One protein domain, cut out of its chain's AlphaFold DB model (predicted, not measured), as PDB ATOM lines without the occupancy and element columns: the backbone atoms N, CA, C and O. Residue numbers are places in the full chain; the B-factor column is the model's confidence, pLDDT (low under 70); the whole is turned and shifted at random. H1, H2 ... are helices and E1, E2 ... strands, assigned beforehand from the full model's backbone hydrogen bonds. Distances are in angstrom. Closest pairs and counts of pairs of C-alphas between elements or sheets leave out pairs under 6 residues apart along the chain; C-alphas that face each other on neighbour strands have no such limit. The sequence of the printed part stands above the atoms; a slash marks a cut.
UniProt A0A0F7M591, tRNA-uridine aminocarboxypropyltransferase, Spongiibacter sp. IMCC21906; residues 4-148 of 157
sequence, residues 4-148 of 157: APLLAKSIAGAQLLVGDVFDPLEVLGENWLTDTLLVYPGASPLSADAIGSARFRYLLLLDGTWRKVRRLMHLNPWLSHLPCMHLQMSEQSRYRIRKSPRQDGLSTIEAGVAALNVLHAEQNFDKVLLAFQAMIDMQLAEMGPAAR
ATOM      1  N   ALA A   4     178.740 170.565 212.846       63.53
ATOM      2  CA  ALA A   4     177.720 169.737 212.204       63.53
ATOM      3  C   ALA A   4     177.279 170.214 210.801       63.53
ATOM      4  O   ALA A   4     177.167 169.370 209.910       63.53
ATOM      5  N   PRO A   5     177.104 171.527 210.520       64.12
ATOM      6  CA  PRO A   5     176.750 171.985 209.171       64.12
ATOM      7  C   PRO A   5     177.817 171.680 208.112       64.12
ATOM      8  O   PRO A   5     177.506 171.547 206.932       64.12
ATOM      9  N   LEU A   6     179.080 171.579 208.529       63.53
ATOM     10  CA  LEU A   6     180.195 171.238 207.653       63.53
ATOM     11  C   LEU A   6     180.250 169.747 207.363       63.53
ATOM     12  O   LEU A   6     180.462 169.378 206.210       63.53
ATOM     13  N   LEU A   7     179.982 168.903 208.362       64.50
ATOM     14  CA  LEU A   7     179.874 167.458 208.164       64.50
ATOM     15  C   LEU A   7     178.812 167.136 207.107       64.50
ATOM     16  O   LEU A   7     179.098 166.436 206.140       64.50
ATOM     17  N   ALA A   8     177.624 167.731 207.258       60.97
ATOM     18  CA  ALA A   8     176.495 167.527 206.354       60.97
ATOM     19  C   ALA A   8     176.809 167.905 204.896       60.97
ATOM     20  O   ALA A   8     176.265 167.316 203.971       60.97
ATOM     21  N   LYS A   9     177.706 168.874 204.676       65.25
ATOM     22  CA  LYS A   9     178.148 169.279 203.331       65.25
ATOM     23  C   LYS A   9     179.334 168.473 202.803       65.25
ATOM     24  O   LYS A   9     179.545 168.444 201.596       65.25
ATOM     25  N   SER A  10     180.119 167.864 203.689       64.12
ATOM     26  CA  SER A  10     181.373 167.187 203.331       64.12
ATOM     27  C   SER A  10     181.191 165.702 203.027       64.12
ATOM     28  O   SER A  10     182.052 165.111 202.380       64.12
ATOM     29  N   ILE A  11     180.094 165.092 203.486       67.94
ATOM     30  CA  ILE A  11     179.821 163.661 203.320       67.94
ATOM     31  C   ILE A  11     178.510 163.478 202.556       67.94
ATOM     32  O   ILE A  11     177.454 163.938 202.988       67.94
ATOM     33  N   ALA A  12     178.572 162.784 201.419       68.00
ATOM     34  CA  ALA A  12     177.384 162.440 200.647       68.00
ATOM     35  C   ALA A  12     176.430 161.580 201.494       68.00
ATOM     36  O   ALA A  12     176.841 160.575 202.067       68.00
ATOM     37  N   GLY A  13     175.159 161.985 201.575       73.19
ATOM     38  CA  GLY A  13     174.139 161.297 202.376       73.19
ATOM     39  C   GLY A  13     174.057 161.737 203.842       73.19
ATOM     40  O   GLY A  13     173.153 161.292 204.543       73.19
ATOM     41  N   ALA A  14     174.931 162.633 204.314       78.06
ATOM     42  CA  ALA A  14     174.803 163.200 205.651       78.06
ATOM     43  C   ALA A  14     173.652 164.219 205.718       78.06
ATOM     44  O   ALA A  14     173.496 165.074 204.844       78.06
ATOM     45  N   GLN A  15     172.858 164.150 206.785       82.12
ATOM     46  CA  GLN A  15     171.736 165.054 207.038       82.12
ATOM     47  C   GLN A  15     171.891 165.725 208.403       82.12
ATOM     48  O   GLN A  15     172.349 165.107 209.363       82.12
ATOM     49  N   LEU A  16     171.509 167.002 208.487       85.38
ATOM     50  CA  LEU A  16     171.469 167.758 209.737       85.38
ATOM     51  C   LEU A  16     170.016 167.973 210.151       85.38
ATOM     52  O   LEU A  16     169.259 168.624 209.433       85.38
ATOM     53  N   LEU A  17     169.662 167.484 211.335       86.56
ATOM     54  CA  LEU A  17     168.349 167.669 211.942       86.56
ATOM     55  C   LEU A  17     168.480 168.577 213.165       86.56
ATOM     56  O   LEU A  17     169.369 168.385 213.996       86.56
ATOM     57  N   VAL A  18     167.611 169.583 213.262       89.19
ATOM     58  CA  VAL A  18     167.632 170.578 214.342       89.19
ATOM     59  C   VAL A  18     166.301 170.545 215.078       89.19
ATOM     60  O   VAL A  18     165.257 170.801 214.488       89.19
ATOM     61  N   GLY A  19     166.354 170.245 216.371       90.12
ATOM     62  CA  GLY A  19     165.178 170.076 217.217       90.12
ATOM     63  C   GLY A  19     165.554 169.533 218.595       90.12
ATOM     64  O   GLY A  19     166.719 169.225 218.852       90.12
ATOM     65  N   ASP A  20     164.554 169.434 219.468       90.38
ATOM     66  CA  ASP A  20     164.699 168.917 220.837       90.38
ATOM     67  C   ASP A  20     164.043 167.535 221.018       90.38
ATOM     68  O   ASP A  20     164.471 166.759 221.872       90.38
ATOM     69  N   VAL A  21     163.013 167.225 220.224       94.00
ATOM     70  CA  VAL A  21     162.251 165.969 220.250       94.00
ATOM     71  C   VAL A  21     162.116 165.467 218.818       94.00
ATOM     72  O   VAL A  21     161.829 166.253 217.915       94.00
ATOM     73  N   PHE A  22     162.330 164.173 218.629       93.88
ATOM     74  CA  PHE A  22     162.354 163.501 217.340       93.88
ATOM     75  C   PHE A  22     161.603 162.175 217.425       93.88
ATOM     76  O   PHE A  22     161.745 161.439 218.408       93.88
ATOM     77  N   ASP A  23     160.862 161.854 216.369       93.75
ATOM     78  CA  ASP A  23     160.290 160.529 216.164       93.75
ATOM     79  C   ASP A  23     161.300 159.652 215.393       93.75
ATOM     80  O   ASP A  23     161.712 160.020 214.288       93.75
ATOM     81  N   PRO A  24     161.737 158.504 215.943       92.56
ATOM     82  CA  PRO A  24     162.687 157.639 215.258       92.56
ATOM     83  C   PRO A  24     162.142 157.052 213.950       92.56
ATOM     84  O   PRO A  24     162.928 156.818 213.036       92.56
ATOM     85  N   LEU A  25     160.828 156.841 213.814       92.56
ATOM     86  CA  LEU A  25     160.240 156.342 212.569       92.56
ATOM     87  C   LEU A  25     160.307 157.395 211.463       92.56
ATOM     88  O   LEU A  25     160.622 157.060 210.323       92.56
ATOM     89  N   GLU A  26     160.070 158.663 211.796       91.06
ATOM     90  CA  GLU A  26     160.178 159.760 210.829       91.06
ATOM     91  C   GLU A  26     161.631 160.009 210.413       91.06
ATOM     92  O   GLU A  26     161.907 160.295 209.249       91.06
ATOM     93  N   VAL A  27     162.568 159.890 211.360       88.44
ATOM     94  CA  VAL A  27     163.980 160.214 211.122       88.44
ATOM     95  C   VAL A  27     164.755 159.060 210.480       88.44
ATOM     96  O   VAL A  27     165.636 159.298 209.656       88.44
ATOM     97  N   LEU A  28     164.467 157.815 210.865       89.69
ATOM     98  CA  LEU A  28     165.292 156.641 210.547       89.69
ATOM     99  C   LEU A  28     164.497 155.506 209.869       89.69
ATOM    100  O   LEU A  28     165.096 154.562 209.343       89.69
ATOM    101  N   GLY A  29     163.165 155.591 209.831       91.06
ATOM    102  CA  GLY A  29     162.289 154.572 209.249       91.06
ATOM    103  C   GLY A  29     162.037 153.369 210.164       91.06
ATOM    104  O   GLY A  29     162.439 153.341 211.323       91.06
ATOM    105  N   GLU A  30     161.361 152.345 209.641       90.75
ATOM    106  CA  GLU A  30     160.817 151.223 210.432       90.75
ATOM    107  C   GLU A  30     161.870 150.416 211.214       90.75
ATOM    108  O   GLU A  30     161.636 150.039 212.360       90.75
ATOM    109  N   ASN A  31     163.055 150.200 210.637       90.00
ATOM    110  CA  ASN A  31     164.113 149.360 211.221       90.00
ATOM    111  C   ASN A  31     165.172 150.170 211.987       90.00
ATOM    112  O   ASN A  31     166.335 149.775 212.078       90.00
ATOM    113  N   TRP A  32     164.789 151.328 212.524       91.38
ATOM    114  CA  TRP A  32     165.719 152.274 213.141       91.38
ATOM    115  C   TRP A  32     166.579 151.664 214.257       91.38
ATOM    116  O   TRP A  32     167.745 152.029 214.372       91.38
ATOM    117  N   LEU A  33     166.042 150.716 215.034       88.81
ATOM    118  CA  LEU A  33     166.759 150.044 216.126       88.81
ATOM    119  C   LEU A  33     167.933 149.183 215.650       88.81
ATOM    120  O   LEU A  33     168.966 149.142 216.315       88.81
ATOM    121  N   THR A  34     167.773 148.468 214.537       87.19
ATOM    122  CA  THR A  34     168.783 147.521 214.039       87.19
ATOM    123  C   THR A  34     169.740 148.162 213.052       87.19
ATOM    124  O   THR A  34     170.885 147.734 212.933       87.19
ATOM    125  N   ASP A  35     169.283 149.202 212.360       88.94
ATOM    126  CA  ASP A  35     170.000 149.759 211.218       88.94
ATOM    127  C   ASP A  35     170.758 151.041 211.563       88.94
ATOM    128  O   ASP A  35     171.447 151.588 210.703       88.94
ATOM    129  N   THR A  36     170.661 151.513 212.805       89.19
ATOM    130  CA  THR A  36     171.288 152.759 213.248       89.19
ATOM    131  C   THR A  36     172.320 152.495 214.324       89.19
ATOM    132  O   THR A  36     172.005 151.916 215.358       89.19
ATOM    133  N   LEU A  37     173.531 153.001 214.115       88.06
ATOM    134  CA  LEU A  37     174.593 153.024 215.114       88.06
ATOM    135  C   LEU A  37     174.725 154.429 215.702       88.06
ATOM    136  O   LEU A  37     174.948 155.396 214.972       88.06
ATOM    137  N   LEU A  38     174.626 154.551 217.025       89.00
ATOM    138  CA  LEU A  38     174.824 155.814 217.732       89.00
ATOM    139  C   LEU A  38     176.298 156.006 218.118       89.00
ATOM    140  O   LEU A  38     176.869 155.203 218.858       89.00
ATOM    141  N   VAL A  39     176.913 157.111 217.698       83.88
ATOM    142  CA  VAL A  39     178.249 157.506 218.171       83.88
ATOM    143  C   VAL A  39     178.100 158.311 219.458       83.88
ATOM    144  O   VAL A  39     177.829 159.511 219.437       83.88
ATOM    145  N   TYR A  40     178.245 157.642 220.600       78.62
ATOM    146  CA  TYR A  40     178.081 158.256 221.918       78.62
ATOM    147  C   TYR A  40     178.816 157.433 222.988       78.62
ATOM    148  O   TYR A  40     178.756 156.201 222.934       78.62
ATOM    149  N   PRO A  41     179.469 158.056 223.992       65.62
ATOM    150  CA  PRO A  41     180.021 157.340 225.146       65.62
ATOM    151  C   PRO A  41     178.891 156.904 226.094       65.62
ATOM    152  O   PRO A  41     178.706 157.444 227.183       65.62
ATOM    153  N   GLY A  42     178.070 155.969 225.618       63.06
ATOM    154  CA  GLY A  42     176.918 155.412 226.319       63.06
ATOM    155  C   GLY A  42     177.227 154.105 227.042       63.06
ATOM    156  O   GLY A  42     178.330 153.571 226.967       63.06
ATOM    157  N   ALA A  43     176.214 153.584 227.736       55.84
ATOM    158  CA  ALA A  43     176.349 152.457 228.658       55.84
ATOM    159  C   ALA A  43     176.455 151.068 227.993       55.84
ATOM    160  O   ALA A  43     176.829 150.123 228.679       55.84
ATOM    161  N   SER A  44     176.150 150.924 226.696       61.38
ATOM    162  CA  SER A  44     176.144 149.619 226.010       61.38
ATOM    163  C   SER A  44     176.955 149.624 224.706       61.38
ATOM    164  O   SER A  44     176.385 149.430 223.628       61.38
ATOM    165  N   PRO A  45     178.275 149.878 224.774       70.44
ATOM    166  CA  PRO A  45     179.113 149.914 223.587       70.44
ATOM    167  C   PRO A  45     179.175 148.536 222.921       70.44
ATOM    168  O   PRO A  45     179.486 147.537 223.568       70.44
ATOM    169  N   LEU A  46     178.920 148.491 221.615       72.75
ATOM    170  CA  LEU A  46     179.223 147.325 220.796       72.75
ATOM    171  C   LEU A  46     180.740 147.164 220.638       72.75
ATOM    172  O   LEU A  46     181.484 148.146 220.560       72.75
ATOM    173  N   SER A  47     181.197 145.913 220.559       70.25
ATOM    174  CA  SER A  47     182.575 145.609 220.173       70.25
ATOM    175  C   SER A  47     182.806 145.938 218.695       70.25
ATOM    176  O   SER A  47     181.874 145.923 217.890       70.25
ATOM    177  N   ALA A  48     184.062 146.192 218.318       66.44
ATOM    178  CA  ALA A  48     184.431 146.441 216.923       66.44
ATOM    179  C   ALA A  48     184.002 145.290 215.990       66.44
ATOM    180  O   ALA A  48     183.497 145.546 214.902       66.44
ATOM    181  N   ASP A  49     184.108 144.037 216.448       68.06
ATOM    182  CA  ASP A  49     183.694 142.856 215.676       68.06
ATOM    183  C   ASP A  49     182.176 142.808 215.439       68.06
ATOM    184  O   ASP A  49     181.715 142.483 214.340       68.06
ATOM    185  N   ALA A  50     181.385 143.167 216.458       71.31
ATOM    186  CA  ALA A  50     179.931 143.249 216.343       71.31
ATOM    187  C   ALA A  50     179.515 144.381 215.394       71.31
ATOM    188  O   ALA A  50     178.580 144.218 214.614       71.31
ATOM    189  N   ILE A  51     180.244 145.499 215.424       71.69
ATOM    190  CA  ILE A  51     180.029 146.635 214.527       71.69
ATOM    191  C   ILE A  51     180.358 146.261 213.077       71.69
ATOM    192  O   ILE A  51     179.543 146.512 212.198       71.69
ATOM    193  N   GLY A  52     181.503 145.620 212.826       66.81
ATOM    194  CA  GLY A  52     181.917 145.220 211.474       66.81
ATOM    195  C   GLY A  52     181.035 144.134 210.852       66.81
ATOM    196  O   GLY A  52     180.909 144.057 209.631       66.81
ATOM    197  N   SER A  53     180.389 143.310 211.681       67.69
ATOM    198  CA  SER A  53     179.440 142.285 211.222       67.69
ATOM    199  C   SER A  53     178.033 142.843 210.975       67.69
ATOM    200  O   SER A  53     177.255 142.260 210.215       67.69
ATOM    201  N   ALA A  54     177.687 143.964 211.611       68.06
ATOM    202  CA  ALA A  54     176.388 144.605 211.483       68.06
ATOM    203  C   ALA A  54     176.359 145.553 210.273       68.06
ATOM    204  O   ALA A  54     177.192 146.443 210.119       68.06
ATOM    205  N   ARG A  55     175.359 145.394 209.401       72.81
ATOM    206  CA  ARG A  55     175.152 146.285 208.247       72.81
ATOM    207  C   ARG A  55     174.303 147.489 208.648       72.81
ATOM    208  O   ARG A  55     173.154 147.601 208.226       72.81
ATOM    209  N   PHE A  56     174.862 148.377 209.464       81.44
ATOM    210  CA  PHE A  56     174.193 149.634 209.798       81.44
ATOM    211  C   PHE A  56     174.004 150.490 208.542       81.44
ATOM    212  O   PHE A  56     174.930 150.676 207.754       81.44
ATOM    213  N   ARG A  57     172.789 151.009 208.354       82.81
ATOM    214  CA  ARG A  57     172.450 151.957 207.283       82.81
ATOM    215  C   ARG A  57     172.694 153.399 207.710       82.81
ATOM    216  O   ARG A  57     173.007 154.233 206.868       82.81
ATOM    217  N   TYR A  58     172.567 153.677 209.005       85.81
ATOM    218  CA  TYR A  58     172.667 155.018 209.555       85.81
ATOM    219  C   TYR A  58     173.728 155.093 210.644       85.81
ATOM    220  O   TYR A  58     173.821 154.233 211.521       85.81
ATOM    221  N   LEU A  59     174.493 156.178 210.608       85.50
ATOM    222  CA  LEU A  59     175.380 156.583 211.685       85.50
ATOM    223  C   LEU A  59     174.822 157.869 212.294       85.50
ATOM    224  O   LEU A  59     174.744 158.893 211.615       85.50
ATOM    225  N   LEU A  60     174.429 157.818 213.565       89.12
ATOM    226  CA  LEU A  60     173.817 158.944 214.262       89.12
ATOM    227  C   LEU A  60     174.831 159.629 215.181       89.12
ATOM    228  O   LEU A  60     175.492 158.982 215.995       89.12
ATOM    229  N   LEU A  61     174.924 160.956 215.070       86.12
ATOM    230  CA  LEU A  61     175.783 161.802 215.894       86.12
ATOM    231  C   LEU A  61     174.953 162.880 216.586       86.12
ATOM    232  O   LEU A  61     174.082 163.493 215.970       86.12
ATOM    233  N   LEU A  62     175.258 163.150 217.856       85.50
ATOM    234  CA  LEU A  62     174.588 164.191 218.634       85.50
ATOM    235  C   LEU A  62     175.496 165.423 218.728       85.50
ATOM    236  O   LEU A  62     176.518 165.395 219.412       85.50
ATOM    237  N   ASP A  63     175.122 166.511 218.051       82.12
ATOM    238  CA  ASP A  63     175.885 167.765 218.067       82.12
ATOM    239  C   ASP A  63     175.416 168.693 219.191       82.12
ATOM    240  O   ASP A  63     174.259 169.108 219.268       82.12
ATOM    241  N   GLY A  64     176.336 169.065 220.073       76.50
ATOM    242  CA  GLY A  64     176.060 170.035 221.119       76.50
ATOM    243  C   GLY A  64     177.073 169.985 222.248       76.50
ATOM    244  O   GLY A  64     177.979 169.160 222.282       76.50
ATOM    245  N   THR A  65     176.910 170.877 223.224       79.06
ATOM    246  CA  THR A  65     177.630 170.729 224.494       79.06
ATOM    247  C   THR A  65     177.116 169.494 225.231       79.06
ATOM    248  O   THR A  65     175.948 169.139 225.078       79.06
ATOM    249  N   TRP A  66     177.918 168.903 226.121       77.38
ATOM    250  CA  TRP A  66     177.485 167.775 226.961       77.38
ATOM    251  C   TRP A  66     176.139 168.007 227.651       77.38
ATOM    252  O   TRP A  66     175.309 167.109 227.737       77.38
ATOM    253  N   ARG A  67     175.884 169.241 228.105       78.44
ATOM    254  CA  ARG A  67     174.597 169.624 228.693       78.44
ATOM    255  C   ARG A  67     173.440 169.516 227.694       78.44
ATOM    256  O   ARG A  67     172.380 169.027 228.066       78.44
ATOM    257  N   LYS A  68     173.634 169.972 226.452       83.00
ATOM    258  CA  LYS A  68     172.626 169.868 225.385       83.00
ATOM    259  C   LYS A  68     172.413 168.418 224.963       83.00
ATOM    260  O   LYS A  68     171.270 167.991 224.895       83.00
ATOM    261  N   VAL A  69     173.488 167.654 224.775       85.25
ATOM    262  CA  VAL A  69     173.401 166.237 224.397       85.25
ATOM    263  C   VAL A  69     172.675 165.424 225.470       85.25
ATOM    264  O   VAL A  69     171.758 164.679 225.149       85.25
ATOM    265  N   ARG A  70     172.988 165.625 226.759       85.50
ATOM    266  CA  ARG A  70     172.255 164.967 227.858       85.50
ATOM    267  C   ARG A  70     170.771 165.327 227.877       85.50
ATOM    268  O   ARG A  70     169.942 164.455 228.107       85.50
ATOM    269  N   ARG A  71     170.431 166.596 227.622       89.75
ATOM    270  CA  ARG A  71     169.030 167.021 227.483       89.75
ATOM    271  C   ARG A  71     168.362 166.319 226.302       89.75
ATOM    272  O   ARG A  71     167.251 165.839 226.460       89.75
ATOM    273  N   LEU A  72     169.043 166.219 225.165       91.19
ATOM    274  CA  LEU A  72     168.518 165.549 223.981       91.19
ATOM    275  C   LEU A  72     168.271 164.055 224.236       91.19
ATOM    276  O   LEU A  72     167.187 163.571 223.933       91.19
ATOM    277  N   MET A  73     169.212 163.359 224.882       90.19
ATOM    278  CA  MET A  73     169.047 161.964 225.318       90.19
ATOM    279  C   MET A  73     167.861 161.786 226.272       90.19
ATOM    280  O   MET A  73     167.139 160.800 226.186       90.19
ATOM    281  N   HIS A  74     167.643 162.745 227.175       91.62
ATOM    282  CA  HIS A  74     166.519 162.707 228.109       91.62
ATOM    283  C   HIS A  74     165.167 162.925 227.414       91.62
ATOM    284  O   HIS A  74     164.196 162.249 227.738       91.62
ATOM    285  N   LEU A  75     165.107 163.852 226.455       94.38
ATOM    286  CA  LEU A  75     163.896 164.152 225.690       94.38
ATOM    287  C   LEU A  75     163.578 163.092 224.624       94.38
ATOM    288  O   LEU A  75     162.440 163.009 224.176       94.38
ATOM    289  N   ASN A  76     164.558 162.265 224.251       95.00
ATOM    290  CA  ASN A  76     164.436 161.219 223.238       95.00
ATOM    291  C   ASN A  76     164.893 159.865 223.812       95.00
ATOM    292  O   ASN A  76     165.965 159.374 223.442       95.00
ATOM    293  N   PRO A  77     164.105 159.230 224.706       92.38
ATOM    294  CA  PRO A  77     164.510 157.996 225.388       92.38
ATOM    295  C   PRO A  77     164.876 156.851 224.439       92.38
ATOM    296  O   PRO A  77     165.697 156.002 224.781       92.38
ATOM    297  N   TRP A  78     164.321 156.849 223.224       93.19
ATOM    298  CA  TRP A  78     164.623 155.870 222.181       93.19
ATOM    299  C   TRP A  78     166.107 155.847 221.776       93.19
ATOM    300  O   TRP A  78     166.611 154.783 221.422       93.19
ATOM    301  N   LEU A  79     166.838 156.961 221.917       91.50
ATOM    302  CA  LEU A  79     168.283 157.022 221.652       91.50
ATOM    303  C   LEU A  79     169.081 156.066 222.547       91.50
ATOM    304  O   LEU A  79     170.137 155.586 222.149       91.50
ATOM    305  N   SER A  80     168.585 155.782 223.755       88.56
ATOM    306  CA  SER A  80     169.242 154.871 224.700       88.56
ATOM    307  C   SER A  80     169.096 153.392 224.334       88.56
ATOM    308  O   SER A  80     169.853 152.570 224.845       88.56
ATOM    309  N   HIS A  81     168.161 153.059 223.441       89.00
ATOM    310  CA  HIS A  81     167.968 151.701 222.932       89.00
ATOM    311  C   HIS A  81     168.833 151.394 221.708       89.00
ATOM    312  O   HIS A  81     168.920 150.236 221.303       89.00
ATOM    313  N   LEU A  82     169.448 152.412 221.100       88.25
ATOM    314  CA  LEU A  82     170.306 152.208 219.945       88.25
ATOM    315  C   LEU A  82     171.596 151.485 220.346       88.25
ATOM    316  O   LEU A  82     172.173 151.801 221.395       88.25
ATOM    317  N   PRO A  83     172.114 150.585 219.492       87.06
ATOM    318  CA  PRO A  83     173.483 150.128 219.644       87.06
ATOM    319  C   PRO A  83     174.414 151.339 219.570       87.06
ATOM    320  O   PRO A  83     174.249 152.207 218.706       87.06
ATOM    321  N   CYS A  84     175.389 151.416 220.477       83.81
ATOM    322  CA  CYS A  84     176.328 152.527 220.492       83.81
ATOM    323  C   CYS A  84     177.761 152.089 220.214       83.81
ATOM    324  O   CYS A  84     178.186 150.987 220.553       83.81
ATOM    325  N   MET A  85     178.524 152.984 219.600       79.25
ATOM    326  CA  MET A  85     179.961 152.851 219.440       79.25
ATOM    327  C   MET A  85     180.651 153.875 220.327       79.25
ATOM    328  O   MET A  85     180.426 155.083 220.208       79.25
ATOM    329  N   HIS A  86     181.534 153.381 221.190       76.31
ATOM    330  CA  HIS A  86     182.387 154.233 221.996       76.31
ATOM    331  C   HIS A  86     183.727 154.440 221.292       76.31
ATOM    332  O   HIS A  86     184.524 153.515 221.146       76.31
ATOM    333  N   LEU A  87     183.988 155.677 220.879       67.62
ATOM    334  CA  LEU A  87     185.290 156.071 220.361       67.62
ATOM    335  C   LEU A  87     186.237 156.289 221.545       67.62
ATOM    336  O   LEU A  87     186.159 157.308 222.231       67.62
ATOM    337  N   GLN A  88     187.113 155.317 221.811       56.28
ATOM    338  CA  GLN A  88     188.137 155.474 222.841       56.28
ATOM    339  C   GLN A  88     189.130 156.562 222.425       56.28
ATOM    340  O   GLN A  88     189.841 156.431 221.430       56.28
ATOM    341  N   MET A  89     189.219 157.622 223.230       51.28
ATOM    342  CA  MET A  89     190.289 158.613 223.128       51.28
ATOM    343  C   MET A  89     191.563 158.029 223.749       51.28
ATOM    344  O   MET A  89     191.924 158.376 224.870       51.28
ATOM    345  N   SER A  90     192.216 157.075 223.082       37.22
ATOM    346  CA  SER A  90     193.519 156.581 223.536       37.22
ATOM    347  C   SER A  90     194.643 157.402 222.904       37.22
ATOM    348  O   SER A  90     194.627 157.694 221.709       37.22
ATOM    349  N   GLU A  91     195.659 157.748 223.701       35.50
ATOM    350  CA  GLU A  91     196.853 158.485 223.252       35.50
ATOM    351  C   GLU A  91     197.724 157.712 222.234       35.50
ATOM    352  O   GLU A  91     198.772 158.200 221.816       35.50
ATOM    353  N   GLN A  92     197.319 156.503 221.829       32.00
ATOM    354  CA  GLN A  92     198.134 155.558 221.057       32.00
ATOM    355  C   GLN A  92     197.475 155.064 219.764       32.00
ATOM    356  O   GLN A  92     198.109 154.321 219.010       32.00
ATOM    357  N   SER A  93     196.240 155.475 219.453       34.50
ATOM    358  CA  SER A  93     195.694 155.206 218.123       34.50
ATOM    359  C   SER A  93     196.479 156.023 217.096       34.50
ATOM    360  O   SER A  93     196.682 157.222 217.259       34.50
ATOM    361  N   ARG A  94     196.962 155.357 216.044       33.91
ATOM    362  CA  ARG A  94     197.893 155.856 215.010       33.91
ATOM    363  C   ARG A  94     197.446 157.107 214.251       33.91
ATOM    364  O   ARG A  94     198.204 157.628 213.437       33.91
ATOM    365  N   TYR A  95     196.270 157.624 214.558       38.12
ATOM    366  CA  TYR A  95     195.876 158.961 214.191       38.12
ATOM    367  C   TYR A  95     196.097 159.871 215.382       38.12
ATOM    368  O   TYR A  95     195.357 159.846 216.361       38.12
ATOM    369  N   ARG A  96     197.119 160.720 215.242       36.03
ATOM    370  CA  ARG A  96     197.215 162.046 215.859       36.03
ATOM    371  C   ARG A  96     195.941 162.836 215.518       36.03
ATOM    372  O   ARG A  96     195.978 163.807 214.768       36.03
ATOM    373  N   ILE A  97     194.805 162.426 216.069       42.22
ATOM    374  CA  ILE A  97     193.687 163.308 216.336       42.22
ATOM    375  C   ILE A  97     194.300 164.258 217.344       42.22
ATOM    376  O   ILE A  97     194.541 163.892 218.497       42.22
ATOM    377  N   ARG A  98     194.775 165.404 216.841       30.98
ATOM    378  CA  ARG A  98     195.418 166.411 217.677       30.98
ATOM    379  C   ARG A  98     194.500 166.583 218.869       30.98
ATOM    380  O   ARG A  98     193.301 166.744 218.662       30.98
ATOM    381  N   LYS A  99     195.062 166.516 220.082       35.81
ATOM    382  CA  LYS A  99     194.421 167.044 221.285       35.81
ATOM    383  C   LYS A  99     193.771 168.355 220.867       35.81
ATOM    384  O   LYS A  99     194.465 169.351 220.659       35.81
ATOM    385  N   SER A 100     192.462 168.318 220.634       36.53
ATOM    386  CA  SER A 100     191.709 169.533 220.433       36.53
ATOM    387  C   SER A 100     191.927 170.299 221.735       36.53
ATOM    388  O   SER A 100     191.874 169.681 222.801       36.53
ATOM    389  N   PRO A 101     192.192 171.613 221.722       38.19
ATOM    390  CA  PRO A 101     192.391 172.375 222.957       38.19
ATOM    391  C   PRO A 101     191.164 172.342 223.890       38.19
ATOM    392  O   PRO A 101     191.171 172.925 224.969       38.19
ATOM    393  N   ARG A 102     190.075 171.697 223.461       42.69
ATOM    394  CA  ARG A 102     188.896 171.406 224.257       42.69
ATOM    395  C   ARG A 102     189.162 170.162 225.098       42.69
ATOM    396  O   ARG A 102     189.144 169.051 224.581       42.69
ATOM    397  N   GLN A 103     189.294 170.353 226.406       40.41
ATOM    398  CA  GLN A 103     189.316 169.296 227.429       40.41
ATOM    399  C   GLN A 103     188.059 168.384 227.432       40.41
ATOM    400  O   GLN A 103     187.961 167.492 228.268       40.41
ATOM    401  N   ASP A 104     187.124 168.560 226.486       46.84
ATOM    402  CA  ASP A 104     185.765 168.013 226.528       46.84
ATOM    403  C   ASP A 104     185.451 166.956 225.444       46.84
ATOM    404  O   ASP A 104     184.339 166.426 225.447       46.84
ATOM    405  N   GLY A 105     186.380 166.626 224.533       54.28
ATOM    406  CA  GLY A 105     186.240 165.504 223.587       54.28
ATOM    407  C   GLY A 105     186.326 165.832 222.087       54.28
ATOM    408  O   GLY A 105     186.641 166.959 221.706       54.28
ATOM    409  N   LEU A 106     186.071 164.820 221.239       56.94
ATOM    410  CA  LEU A 106     186.080 164.921 219.767       56.94
ATOM    411  C   LEU A 106     184.979 165.869 219.266       56.94
ATOM    412  O   LEU A 106     183.860 165.855 219.779       56.94
ATOM    413  N   SER A 107     185.263 166.654 218.225       66.56
ATOM    414  CA  SER A 107     184.221 167.357 217.471       66.56
ATOM    415  C   SER A 107     183.321 166.372 216.715       66.56
ATOM    416  O   SER A 107     183.719 165.248 216.415       66.56
ATOM    417  N   THR A 108     182.111 166.802 216.355       67.94
ATOM    418  CA  THR A 108     181.137 165.994 215.601       67.94
ATOM    419  C   THR A 108     181.722 165.458 214.290       67.94
ATOM    420  O   THR A 108     181.485 164.307 213.936       67.94
ATOM    421  N   ILE A 109     182.553 166.248 213.595       66.19
ATOM    422  CA  ILE A 109     183.254 165.785 212.387       66.19
ATOM    423  C   ILE A 109     184.306 164.721 212.714       66.19
ATOM    424  O   ILE A 109     184.356 163.696 212.040       66.19
ATOM    425  N   GLU A 110     185.130 164.935 213.740       69.12
ATOM    426  CA  GLU A 110     186.160 163.967 214.141       69.12
ATOM    427  C   GLU A 110     185.542 162.641 214.584       69.12
ATOM    428  O   GLU A 110     186.022 161.579 214.191       69.12
ATOM    429  N   ALA A 111     184.444 162.695 215.341       70.94
ATOM    430  CA  ALA A 111     183.689 161.518 215.737       70.94
ATOM    431  C   ALA A 111     183.112 160.778 214.518       70.94
ATOM    432  O   ALA A 111     183.207 159.555 214.443       70.94
ATOM    433  N   GLY A 112     182.572 161.507 213.536       72.75
ATOM    434  CA  GLY A 112     182.039 160.921 212.304       72.75
ATOM    435  C   GLY A 112     183.115 160.250 211.452       72.75
ATOM    436  O   GLY A 112     182.934 159.120 211.014       72.75
ATOM    437  N   VAL A 113     184.263 160.904 211.262       73.00
ATOM    438  CA  VAL A 113     185.378 160.330 210.491       73.00
ATOM    439  C   VAL A 113     185.976 159.117 211.199       73.00
ATOM    440  O   VAL A 113     186.193 158.089 210.562       73.00
ATOM    441  N   ALA A 114     186.193 159.197 212.515       72.56
ATOM    442  CA  ALA A 114     186.695 158.067 213.292       72.56
ATOM    443  C   ALA A 114     185.746 156.862 213.209       72.56
ATOM    444  O   ALA A 114     186.196 155.738 213.007       72.56
ATOM    445  N   ALA A 115     184.438 157.106 213.298       74.88
ATOM    446  CA  ALA A 115     183.417 156.084 213.135       74.88
ATOM    447  C   ALA A 115     183.446 155.432 211.743       74.88
ATOM    448  O   ALA A 115     183.442 154.207 211.637       74.88
ATOM    449  N   LEU A 116     183.518 156.236 210.681       75.12
ATOM    450  CA  LEU A 116     183.559 155.735 209.306       75.12
ATOM    451  C   LEU A 116     184.825 154.924 209.019       75.12
ATOM    452  O   LEU A 116     184.731 153.874 208.398       75.12
ATOM    453  N   ASN A 117     185.985 155.355 209.516       76.00
ATOM    454  CA  ASN A 117     187.233 154.600 209.371       76.00
ATOM    455  C   ASN A 117     187.193 153.241 210.100       76.00
ATOM    456  O   ASN A 117     187.853 152.302 209.665       76.00
ATOM    457  N   VAL A 118     186.439 153.118 211.202       73.19
ATOM    458  CA  VAL A 118     186.216 151.826 211.881       73.19
ATOM    459  C   VAL A 118     185.279 150.931 211.069       73.19
ATOM    460  O   VAL A 118     185.517 149.732 210.964       73.19
ATOM    461  N   LEU A 119     184.224 151.510 210.488       72.19
ATOM    462  CA  LEU A 119     183.215 150.786 209.706       72.19
ATOM    463  C   LEU A 119     183.704 150.357 208.315       72.19
ATOM    464  O   LEU A 119     183.231 149.358 207.779       72.19
ATOM    465  N   HIS A 120     184.636 151.107 207.733       72.62
ATOM    466  CA  HIS A 120     185.112 150.937 206.363       72.62
ATOM    467  C   HIS A 120     186.641 150.928 206.334       72.62
ATOM    468  O   HIS A 120     187.272 151.880 205.874       72.62
ATOM    469  N   ALA A 121     187.244 149.853 206.841       68.62
ATOM    470  CA  ALA A 121     188.697 149.730 206.968       68.62
ATOM    471  C   ALA A 121     189.448 149.819 205.621       68.62
ATOM    472  O   ALA A 121     190.633 150.149 205.587       68.62
ATOM    473  N   GLU A 122     188.774 149.528 204.507       71.62
ATOM    474  CA  GLU A 122     189.302 149.640 203.146       71.62
ATOM    475  C   GLU A 122     189.254 151.064 202.562       71.62
ATOM    476  O   GLU A 122     189.839 151.321 201.508       71.62
ATOM    477  N   GLN A 123     188.582 152.000 203.238       71.81
ATOM    478  CA  GLN A 123     188.463 153.399 202.834       71.81
ATOM    479  C   GLN A 123     189.154 154.318 203.848       71.81
ATOM    480  O   GLN A 123     189.328 153.987 205.014       71.81
ATOM    481  N   ASN A 124     189.568 155.500 203.391       73.94
ATOM    482  CA  ASN A 124     190.180 156.510 204.250       73.94
ATOM    483  C   ASN A 124     189.378 157.812 204.169       73.94
ATOM    484  O   ASN A 124     189.365 158.481 203.129       73.94
ATOM    485  N   PHE A 125     188.760 158.184 205.290       73.31
ATOM    486  CA  PHE A 125     187.957 159.398 205.428       73.31
ATOM    487  C   PHE A 125     188.728 160.567 206.065       73.31
ATOM    488  O   PHE A 125     188.185 161.663 206.199       73.31
ATOM    489  N   ASP A 126     190.015 160.405 206.390       73.88
ATOM    490  CA  ASP A 126     190.835 161.435 207.053       73.88
ATOM    491  C   ASP A 126     191.021 162.687 206.202       73.88
ATOM    492  O   ASP A 126     191.264 163.778 206.720       73.88
ATOM    493  N   LYS A 127     190.870 162.565 204.880       72.88
ATOM    494  CA  LYS A 127     190.890 163.717 203.971       72.88
ATOM    495  C   LYS A 127     189.811 164.747 204.319       72.88
ATOM    496  O   LYS A 127     190.033 165.939 204.115       72.88
ATOM    497  N   VAL A 128     188.690 164.315 204.904       70.94
ATOM    498  CA  VAL A 128     187.641 165.208 205.422       70.94
ATOM    499  C   VAL A 128     188.174 166.046 206.591       70.94
ATOM    500  O   VAL A 128     187.894 167.244 206.667       70.94
ATOM    501  N   LEU A 129     189.009 165.464 207.460       68.31
ATOM    502  CA  LEU A 129     189.638 166.179 208.578       68.31
ATOM    503  C   LEU A 129     190.655 167.214 208.102       68.31
ATOM    504  O   LEU A 129     190.733 168.296 208.678       68.31
ATOM    505  N   LEU A 130     191.400 166.921 207.033       67.25
ATOM    506  CA  LEU A 130     192.347 167.877 206.450       67.25
ATOM    507  C   LEU A 130     191.636 169.127 205.918       67.25
ATOM    508  O   LEU A 130     192.069 170.245 206.196       67.25
ATOM    509  N   ALA A 131     190.524 168.949 205.199       65.56
ATOM    510  CA  ALA A 131     189.715 170.063 204.707       65.56
ATOM    511  C   ALA A 131     189.095 170.871 205.860       65.56
ATOM    512  O   ALA A 131     189.096 172.103 205.833       65.56
ATOM    513  N   PHE A 132     188.618 170.185 206.902       64.56
ATOM    514  CA  PHE A 132     188.076 170.831 208.094       64.56
ATOM    515  C   PHE A 132     189.134 171.660 208.841       64.56
ATOM    516  O   PHE A 132     188.865 172.805 209.205       64.56
ATOM    517  N   GLN A 133     190.351 171.130 209.006       63.38
ATOM    518  CA  GLN A 133     191.458 171.844 209.645       63.38
ATOM    519  C   GLN A 133     191.860 173.092 208.852       63.38
ATOM    520  O   GLN A 133     191.982 174.164 209.437       63.38
ATOM    521  N   ALA A 134     191.990 172.981 207.526       62.03
ATOM    522  CA  ALA A 134     192.327 174.119 206.673       62.03
ATOM    523  C   ALA A 134     191.295 175.255 206.792       62.03
ATOM    524  O   ALA A 134     191.657 176.428 206.828       62.03
ATOM    525  N   MET A 135     190.008 174.915 206.912       62.44
ATOM    526  CA  MET A 135     188.952 175.903 207.114       62.44
ATOM    527  C   MET A 135     189.029 176.575 208.497       62.44
ATOM    528  O   MET A 135     188.838 177.786 208.592       62.44
ATOM    529  N   ILE A 136     189.326 175.823 209.566       61.09
ATOM    530  CA  ILE A 136     189.560 176.403 210.901       61.09
ATOM    531  C   ILE A 136     190.733 177.385 210.848       61.09
ATOM    532  O   ILE A 136     190.621 178.498 211.359       61.09
ATOM    533  N   ASP A 137     191.831 176.993 210.205       62.09
ATOM    534  CA  ASP A 137     193.036 177.815 210.094       62.09
ATOM    535  C   ASP A 137     192.757 179.114 209.316       62.09
ATOM    536  O   ASP A 137     193.195 180.186 209.737       62.09
ATOM    537  N   MET A 138     191.957 179.054 208.242       59.34
ATOM    538  CA  MET A 138     191.497 180.243 207.505       59.34
ATOM    539  C   MET A 138     190.636 181.167 208.376       59.34
ATOM    540  O   MET A 138     190.877 182.371 208.415       59.34
ATOM    541  N   GLN A 139     189.676 180.623 209.129       52.72
ATOM    542  CA  GLN A 139     188.833 181.425 210.025       52.72
ATOM    543  C   GLN A 139     189.644 182.086 211.146       52.72
ATOM    544  O   GLN A 139     189.397 183.239 211.493       52.72
ATOM    545  N   LEU A 140     190.639 181.388 211.697       57.97
ATOM    546  CA  LEU A 140     191.550 181.947 212.698       57.97
ATOM    547  C   LEU A 140     192.469 183.030 212.119       57.97
ATOM    548  O   LEU A 140     192.835 183.953 212.844       57.97
ATOM    549  N   ALA A 141     192.841 182.932 210.840       61.97
ATOM    550  CA  ALA A 141     193.650 183.938 210.156       61.97
ATOM    551  C   ALA A 141     192.870 185.238 209.885       61.97
ATOM    552  O   ALA A 141     193.448 186.321 209.968       61.97
ATOM    553  N   GLU A 142     191.565 185.144 209.609       57.72
ATOM    554  CA  GLU A 142     190.676 186.304 209.436       57.72
ATOM    555  C   GLU A 142     190.285 186.964 210.772       57.72
ATOM    556  O   GLU A 142     190.037 188.170 210.836       57.72
ATOM    557  N   MET A 143     190.276 186.202 211.871       55.50
ATOM    558  CA  MET A 143     190.077 186.742 213.216       55.50
ATOM    559  C   MET A 143     191.349 187.469 213.687       55.50
ATOM    560  O   MET A 143     192.358 186.858 214.038       55.50
ATOM    561  N   GLY A 144     191.302 188.805 213.714       53.78
ATOM    562  CA  GLY A 144     192.401 189.661 214.179       53.78
ATOM    563  C   GLY A 144     192.938 189.319 215.589       53.78
ATOM    564  O   GLY A 144     192.321 188.562 216.345       53.78
ATOM    565  N   PRO A 145     194.085 189.901 215.997       49.84
ATOM    566  CA  PRO A 145     194.913 189.460 217.134       49.84
ATOM    567  C   PRO A 145     194.213 189.334 218.503       49.84
ATOM    568  O   PRO A 145     194.745 188.661 219.384       49.84
ATOM    569  N   ALA A 146     193.021 189.910 218.687       44.78
ATOM    570  CA  ALA A 146     192.226 189.810 219.912       44.78
ATOM    571  C   ALA A 146     191.704 188.385 220.215       44.78
ATOM    572  O   ALA A 146     191.508 188.048 221.379       44.78
ATOM    573  N   ALA A 147     191.535 187.513 219.211       45.12
ATOM    574  CA  ALA A 147     191.067 186.135 219.428       45.12
ATOM    575  C   ALA A 147     192.166 185.173 219.933       45.12
ATOM    576  O   ALA A 147     191.855 184.102 220.458       45.12
ATOM    577  N   ARG A 148     193.453 185.550 219.828       42.56
ATOM    578  CA  ARG A 148     194.592 184.710 220.258       42.56
ATOM    579  C   ARG A 148     194.745 184.619 221.777       42.56
ATOM    580  O   ARG A 148     195.369 183.682 222.259       42.56
TER     581      ARG A 148
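AT A GLANCE: This is residues 4 to 148 of the 157 residues of the protein "tRNA-uridine aminocarboxypropyltransferase" of Spongiibacter sp. IMCC21906 (UniProt A0A0F7M591). A tiny parallel sheet of two strands, E1 and E2, sits in a loose ring of short helices, and the helix H7 packs beside it. H7 folds back into the long helix H8 as a helical hairpin, and H8 runs away from the body as an arm, on which residues 141 to 147 stick out. The short helices H2, H3 and H6 gather at the end away from this arm, H5 is joined to H6 by a tight link and is apart from H2 and H3, and the long stretch of residues 82 to 107 has no named element. The printed part has 145 residues and is mostly helix, in the order H1 H2 H3 E1 H4 E2 H5 H6 H7 H8 H9. By its radius of gyration of 16.1 A it is compact, with spans of 50, 35 and 28 A.

HOW THE PARTS SIT: Start at E1, residues 36 to 39, and E2, residues 58 to 61, parallel neighbours at 27 degrees; N 37 and O 58 are 2.9 A apart, and N 60 and O 37 are 2.8 A apart, both within hydrogen-bond range. With H4, residues 48 to 53, they form a strand-helix-strand unit, two parallel strands joined through a helix, with a right-handed crossover. Residues 38 to 39 of E1 also pair, parallel, with residues 84 to 85. Next look at H7, residues 108 to 119, the hub, which touches three helices; the closest C-alphas of E2 and H7 are those of Leu 61 and Thr 108, 6.8 A apart. H7 touches H4 with residues 118 to 119 alone, C-alphas 52 and 119 being closest at 6.0 A, at a steep tilt of 64 degrees. With residues 108 to 109 alone it touches H1, residues 4 to 10, C-alphas 7 and 109 being closest at 5.7 A, at a steep tilt of 51 degrees. H7 and H8, residues 126 to 142, are a hairpin at a shallow tilt of 13 degrees, opposite ways; they touch through residues 109 to 113 and 126 to 129 alone, with C-alphas 113 and 126 closest at 6.5 A. In H2, H4, H5, H7 and H8 every O i to N i+4 pair is within hydrogen-bond range; H1 has 2 of 3, H6 has 0 of 1 but 2 of 2 O i to N i+3 pairs, and H3 and H9 are too short for an O i to N i+4 pair.

IN THESE COORDINATES: Find C-alpha 4 at (177.720, 169.737, 212.204), where H1 begins. H2 is residues 24 to 28 and H3 is residues 32 to 35; they are close but not clearly touching, C-alphas 24 and 32 being closest at 6.5 A. H5, residues 66 to 75, runs 14.1 A; H6, residues 77 to 81, is close to it but not clearly touching, C-alphas 73 and 79 being closest at 6.2 A. H7 is 16.4 A long, and H8 runs 25.0 A to C-alpha 142 at (190.676, 186.304, 209.436). H9, residues 145 to 148, ends at (194.592, 184.710, 220.258).

THE WHOLE: The two C-alphas farthest apart are those of Glu 30 and Pro 145, 51.7 A. The printed part has no cut; the links H1 to H2 and H6 to H7 are long. The mean pLDDT of the printed part is 71.1, and residues 87 to 110 and 129 to 148 are among those under 70.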